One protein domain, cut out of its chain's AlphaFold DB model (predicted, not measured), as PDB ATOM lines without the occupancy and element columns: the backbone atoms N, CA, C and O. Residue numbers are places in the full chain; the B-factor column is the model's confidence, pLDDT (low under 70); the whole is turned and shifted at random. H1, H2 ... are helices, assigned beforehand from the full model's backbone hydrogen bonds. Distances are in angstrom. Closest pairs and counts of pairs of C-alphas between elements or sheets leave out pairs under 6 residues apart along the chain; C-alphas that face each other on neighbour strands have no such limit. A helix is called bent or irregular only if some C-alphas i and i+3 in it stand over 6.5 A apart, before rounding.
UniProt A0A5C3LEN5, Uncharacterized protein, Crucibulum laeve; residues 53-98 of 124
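What this domain is: This is residues 53 to 98 of the 124 residues of an uncharacterized protein of Crucibulum laeve (UniProt A0A5C3LEN5). What is the main picture? One long helix, H1, sticks out at its beginning as a free arm, residues 53 to 60; after its other end a long loop, residues 75 to 88, folds back and leads to the short helix H2, set crosswise to H1 near Thr 65. What is it made of? The printed part has 46 residues with two named helices, H1 then H2, and no named strand, and its class is all helix. How large is it? It is elongated, spanning 35 by 20 by 15 A, and only just compact, close to loose, with a radius of gyration of the C-alphas of 11.2 A.

Where its parts are: Where does the first helix run? H1 holds residues 53 to 74, from C-alpha 53 at (27.577, -53.704, 1.370) to C-alpha 74 at (44.558, -26.609, 3.856), 32.1 A. It is only just irregular: C-alphas 58 and 61 are 6.9 A apart. Where is the second? H2 holds residues 89 to 96, 10.2 A from first to last C-alpha, and ends with C-alpha 96 at (47.844, -37.744, -7.772).

How they stand to each other: How do the helices stand? H1 and H2 are close but not clearly touching, and their closest C-alphas, those of Thr 65 and Leu 92, are 7.8 A apart. Their lines are about perpendicular, at 83 degrees. What do the backbones show? In H2 every O i to N i+4 pair is within hydrogen-bond range; in H1, 15 of 18 are.

The domain as a whole: What is the greatest extent? The two C-alphas farthest apart, those of Glu 53 and Gly 76, are 35.6 A apart. Is the printed part continuous? It has no cut, and the link from H1 to H2, 14 residues, is long. Is confidence low anywhere? No printed residue is under 70, and the mean pLDDT of the printed part is 89.9.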
ATOM      1  N   GLU A  53      27.012 -54.048   0.064       93.44
ATOM      2  CA  GLU A  53      27.577 -53.704   1.370       93.44
ATOM      3  C   GLU A  53      29.109 -53.777   1.365       93.44
ATOM      4  O   GLU A  53      29.783 -52.864   1.840       93.44
ATOM      5  N   SER A  54      29.674 -54.860   0.827       91.00
ATOM      6  CA  SER A  54      31.126 -55.030   0.762       91.00
ATOM      7  C   SER A  54      31.758 -54.084  -0.257       91.00
ATOM      8  O   SER A  54      32.798 -53.514   0.044       91.00
ATOM      9  N   ALA A  55      31.105 -53.838  -1.397       90.06
ATOM     10  CA  ALA A  55      31.539 -52.843  -2.375       90.06
ATOM     11  C   ALA A  55      31.597 -51.436  -1.761       90.06
ATOM     12  O   ALA A  55      32.605 -50.760  -1.897       90.06
ATOM     13  N   HIS A  56      30.581 -51.032  -0.990       89.50
ATOM     14  CA  HIS A  56      30.603 -49.750  -0.280       89.50
ATOM     15  C   HIS A  56      31.783 -49.653   0.697       89.50
ATOM     16  O   HIS A  56      32.463 -48.634   0.759       89.50
ATOM     17  N   LYS A  57      32.068 -50.720   1.457       88.25
ATOM     18  CA  LYS A  57      33.257 -50.766   2.331       88.25
ATOM     19  C   LYS A  57      34.552 -50.695   1.521       88.25
ATOM     20  O   LYS A  57      35.489 -50.031   1.944       88.25
ATOM     21  N   MET A  58      34.589 -51.349   0.363       86.38
ATOM     22  CA  MET A  58      35.732 -51.315  -0.542       86.38
ATOM     23  C   MET A  58      35.913 -49.970  -1.241       86.38
ATOM     24  O   MET A  58      37.025 -49.710  -1.660       86.38
ATOM     25  N   SER A  59      34.894 -49.119  -1.354       84.56
ATOM     26  CA  SER A  59      35.032 -47.752  -1.885       84.56
ATOM     27  C   SER A  59      35.433 -46.725  -0.821       84.56
ATOM     28  O   SER A  59      35.805 -45.611  -1.169       84.56
ATOM     29  N   HIS A  60      35.419 -47.091   0.467       84.94
ATOM     30  CA  HIS A  60      35.718 -46.169   1.570       84.94
ATOM     31  C   HIS A  60      37.114 -45.527   1.480       84.94
ATOM     32  O   HIS A  60      37.314 -44.409   1.950       84.94
ATOM     33  N   TRP A  61      38.084 -46.214   0.867       87.06
ATOM     34  CA  TRP A  61      39.425 -45.659   0.670       87.06
ATOM     35  C   TRP A  61      39.409 -44.379  -0.171       87.06
ATOM     36  O   TRP A  61      40.227 -43.495   0.077       87.06
ATOM     37  N   SER A  62      38.482 -44.270  -1.129       88.50
ATOM     38  CA  SER A  62      38.342 -43.099  -1.998       88.50
ATOM     39  C   SER A  62      37.973 -41.883  -1.154       88.50
ATOM     40  O   SER A  62      38.708 -40.901  -1.139       88.50
ATOM     41  N   ASP A  63      36.937 -42.016  -0.315       88.88
ATOM     42  CA  ASP A  63      36.502 -40.957   0.602       88.88
ATOM     43  C   ASP A  63      37.623 -40.523   1.561       88.88
ATOM     44  O   ASP A  63      37.753 -39.346   1.896       88.88
ATOM     45  N   GLN A  64      38.427 -41.474   2.051       90.44
ATOM     46  CA  GLN A  64      39.575 -41.172   2.914       90.44
ATOM     47  C   GLN A  64      40.679 -40.437   2.158       90.44
ATOM     48  O   GLN A  64      41.288 -39.515   2.694       90.44
ATOM     49  N   THR A  65      40.925 -40.823   0.910       92.00
ATOM     50  CA  THR A  65      41.943 -40.203   0.064       92.00
ATOM     51  C   THR A  65      41.569 -38.759  -0.264       92.00
ATOM     52  O   THR A  65      42.410 -37.872  -0.114       92.00
ATOM     53  N   ASP A  66      40.300 -38.497  -0.583       91.69
ATOM     54  CA  ASP A  66      39.781 -37.142  -0.805       91.69
ATOM     55  C   ASP A  66      39.961 -36.258   0.436       91.69
ATOM     56  O   ASP A  66      40.473 -35.141   0.350       91.69
ATOM     57  N   GLN A  67      39.634 -36.783   1.623       92.00
ATOM     58  CA  GLN A  67      39.838 -36.071   2.891       92.00
ATOM     59  C   GLN A  67      41.315 -35.743   3.149       92.00
ATOM     60  O   GLN A  67      41.629 -34.659   3.651       92.00
ATOM     61  N   ILE A  68      42.229 -36.654   2.799       93.25
ATOM     62  CA  ILE A  68      43.674 -36.427   2.928       93.25
ATOM     63  C   ILE A  68      44.128 -35.327   1.965       93.25
ATOM     64  O   ILE A  68      44.869 -34.434   2.383       93.25
ATOM     65  N   PHE A  69      43.671 -35.334   0.710       93.12
ATOM     66  CA  PHE A  69      43.994 -34.270  -0.244       93.12
ATOM     67  C   PHE A  69      43.457 -32.908   0.207       93.12
ATOM     68  O   PHE A  69      44.216 -31.938   0.221       93.12
ATOM     69  N   GLU A  70      42.214 -32.830   0.693       93.19
ATOM     70  CA  GLU A  70      41.676 -31.592   1.276       93.19
ATOM     71  C   GLU A  70      42.519 -31.093   2.461       93.19
ATOM     72  O   GLU A  70      42.756 -29.890   2.622       93.19
ATOM     73  N   GLN A  71      42.974 -32.005   3.323       92.62
ATOM     74  CA  GLN A  71      43.831 -31.662   4.453       92.62
ATOM     75  C   GLN A  71      45.194 -31.134   3.986       92.62
ATOM     76  O   GLN A  71      45.684 -30.142   4.535       92.62
ATOM     77  N   LEU A  72      45.799 -31.776   2.987       91.94
ATOM     78  CA  LEU A  72      47.067 -31.351   2.398       91.94
ATOM     79  C   LEU A  72      46.953 -29.940   1.819       91.94
ATOM     80  O   LEU A  72      47.814 -29.105   2.099       91.94
ATOM     81  N   GLU A  73      45.880 -29.637   1.090       92.19
ATOM     82  CA  GLU A  73      45.636 -28.296   0.554       92.19
ATOM     83  C   GLU A  73      45.521 -27.244   1.666       92.19
ATOM     84  O   GLU A  73      46.166 -26.194   1.603       92.19
ATOM     85  N   ARG A  74      44.756 -27.537   2.727       92.31
ATOM     86  CA  ARG A  74      44.558 -26.609   3.856       92.31
ATOM     87  C   ARG A  74      45.827 -26.371   4.673       92.31
ATOM     88  O   ARG A  74      46.008 -25.280   5.210       92.31
ATOM     89  N   ASN A  75      46.704 -27.369   4.763       91.00
ATOM     90  CA  ASN A  75      47.888 -27.338   5.625       91.00
ATOM     91  C   ASN A  75      49.195 -27.052   4.871       91.00
ATOM     92  O   ASN A  75      50.275 -27.243   5.435       91.00
ATOM     93  N   GLY A  76      49.129 -26.632   3.604       88.25
ATOM     94  CA  GLY A  76      50.320 -26.327   2.806       88.25
ATOM     95  C   GLY A  76      51.188 -27.554   2.503       88.25
ATOM     96  O   GLY A  76      52.412 -27.458   2.512       88.25
ATOM     97  N   GLY A  77      50.562 -28.709   2.272       86.75
ATOM     98  CA  GLY A  77      51.221 -29.972   1.933       86.75
ATOM     99  C   GLY A  77      51.640 -30.824   3.134       86.75
ATOM    100  O   GLY A  77      52.407 -31.768   2.965       86.75
ATOM    101  N   SER A  78      51.167 -30.505   4.344       85.38
ATOM    102  CA  SER A  78      51.544 -31.217   5.570       85.38
ATOM    103  C   SER A  78      50.426 -32.107   6.121       85.38
ATOM    104  O   SER A  78      49.305 -31.653   6.378       85.38
ATOM    105  N   ILE A  79      50.759 -33.376   6.366       85.44
ATOM    106  CA  ILE A  79      49.903 -34.347   7.056       85.44
ATOM    107  C   ILE A  79      50.166 -34.243   8.560       85.44
ATOM    108  O   ILE A  79      51.293 -34.427   9.018       85.44
ATOM    109  N   LEU A  80      49.119 -33.959   9.339       80.06
ATOM    110  CA  LEU A  80      49.239 -33.756  10.791       80.06
ATOM    111  C   LEU A  80      49.359 -35.072  11.573       80.06
ATOM    112  O   LEU A  80      49.955 -35.092  12.648       80.06
ATOM    113  N   ALA A  81      48.780 -36.154  11.053       85.00
ATOM    114  CA  ALA A  81      48.797 -37.473  11.671       85.00
ATOM    115  C   ALA A  81      48.745 -38.564  10.597       85.00
ATOM    116  O   ALA A  81      47.974 -38.461   9.647       85.00
ATOM    117  N   TYR A  82      49.547 -39.610  10.776       86.06
ATOM    118  CA  TYR A  82      49.568 -40.786   9.911       86.06
ATOM    119  C   TYR A  82      48.871 -41.928  10.643       86.06
ATOM    120  O   TYR A  82      49.410 -42.443  11.620       86.06
ATOM    121  N   ASN A  83      47.682 -42.310  10.181       82.62
ATOM    122  CA  ASN A  83      46.859 -43.314  10.866       82.62
ATOM    123  C   ASN A  83      46.619 -44.583  10.041       82.62
ATOM    124  O   ASN A  83      46.308 -45.626  10.605       82.62
ATOM    125  N   ASP A  84      46.749 -44.490   8.721       83.56
ATOM    126  CA  ASP A  84      46.427 -45.575   7.795       83.56
ATOM    127  C   ASP A  84      47.320 -45.506   6.550       83.56
ATOM    128  O   ASP A  84      47.965 -44.482   6.292       83.56
ATOM    129  N   ILE A  85      47.322 -46.579   5.763       85.31
ATOM    130  CA  ILE A  85      48.134 -46.781   4.560       85.31
ATOM    131  C   ILE A  85      47.939 -45.677   3.514       85.31
ATOM    132  O   ILE A  85      48.878 -45.358   2.787       85.31
ATOM    133  N   TYR A  86      46.763 -45.042   3.483       89.00
ATOM    134  CA  TYR A  86      46.429 -43.979   2.530       89.00
ATOM    135  C   TYR A  86      47.245 -42.696   2.736       89.00
ATOM    136  O   TYR A  86      47.316 -41.868   1.840       89.00
ATOM    137  N   HIS A  87      47.904 -42.529   3.887       91.12
ATOM    138  CA  HIS A  87      48.797 -41.391   4.137       91.12
ATOM    139  C   HIS A  87      50.214 -41.616   3.585       91.12
ATOM    140  O   HIS A  87      51.069 -40.736   3.686       91.12
ATOM    141  N   GLY A  88      50.505 -42.809   3.057       89.75
ATOM    142  CA  GLY A  88      51.811 -43.128   2.505       89.75
ATOM    143  C   GLY A  88      52.098 -42.308   1.250       89.75
ATOM    144  O   GLY A  88      51.298 -42.294   0.318       89.75
ATOM    145  N   THR A  89      53.271 -41.679   1.187       90.25
ATOM    146  CA  THR A  89      53.677 -40.836   0.050       90.25
ATOM    147  C   THR A  89      53.570 -41.572  -1.284       90.25
ATOM    148  O   THR A  89      52.992 -41.041  -2.220       90.25
ATOM    149  N   ALA A  90      54.035 -42.826  -1.348       91.56
ATOM    150  CA  ALA A  90      53.973 -43.624  -2.573       91.56
ATOM    151  C   ALA A  90      52.533 -43.863  -3.060       91.56
ATOM    152  O   ALA A  90      52.282 -43.879  -4.260       91.56
ATOM    153  N   TYR A  91      51.589 -44.037  -2.132       92.88
ATOM    154  CA  TYR A  91      50.176 -44.184  -2.463       92.88
ATOM    155  C   TYR A  91      49.590 -42.855  -2.959       92.88
ATOM    156  O   TYR A  91      49.001 -42.812  -4.037       92.88
ATOM    157  N   LEU A  92      49.806 -41.763  -2.221       93.31
ATOM    158  CA  LEU A  92      49.274 -40.441  -2.569       93.31
ATOM    159  C   LEU A  92      49.822 -39.925  -3.903       93.31
ATOM    160  O   LEU A  92      49.067 -39.384  -4.704       93.31
ATOM    161  N   GLU A  93      51.112 -40.128  -4.175       94.38
ATOM    162  CA  GLU A  93      51.717 -39.800  -5.468       94.38
ATOM    163  C   GLU A  93      51.109 -40.633  -6.601       94.38
ATOM    164  O   GLU A  93      50.848 -40.099  -7.677       94.38
ATOM    165  N   ALA A  94      50.846 -41.923  -6.375       94.75
ATOM    166  CA  ALA A  94      50.224 -42.776  -7.380       94.75
ATOM    167  C   ALA A  94      48.787 -42.339  -7.705       94.75
ATOM    168  O   ALA A  94      48.409 -42.323  -8.878       94.75
ATOM    169  N   VAL A  95      48.012 -41.912  -6.703       94.31
ATOM    170  CA  VAL A  95      46.680 -41.322  -6.923       94.31
ATOM    171  C   VAL A  95      46.795 -39.975  -7.644       94.31
ATOM    172  O   VAL A  95      46.159 -39.777  -8.676       94.31
ATOM    173  N   ALA A  96      47.664 -39.072  -7.177       94.38
ATOM    174  CA  ALA A  96      47.844 -37.744  -7.772       94.38
ATOM    175  C   ALA A  96      48.302 -37.800  -9.242       94.38
ATOM    176  O   ALA A  96      47.932 -36.947 -10.048       94.38
ATOM    177  N   ASN A  97      49.080 -38.822  -9.606       96.50
ATOM    178  CA  ASN A  97      49.539 -39.061 -10.973       96.50
ATOM    179  C   ASN A  97      48.540 -39.866 -11.830       96.50
ATOM    180  O   ASN A  97      48.851 -40.185 -12.978       96.50
ATOM    181  N   GLY A  98      47.366 -40.225 -11.295       94.81
ATOM    182  CA  GLY A  98      46.338 -40.997 -12.001       94.81
ATOM    183  C   GLY A  98      46.717 -42.456 -12.276       94.81
ATOM    184  O   GLY A  98      46.153 -43.078 -13.173       94.81
TER     185      GLY A  98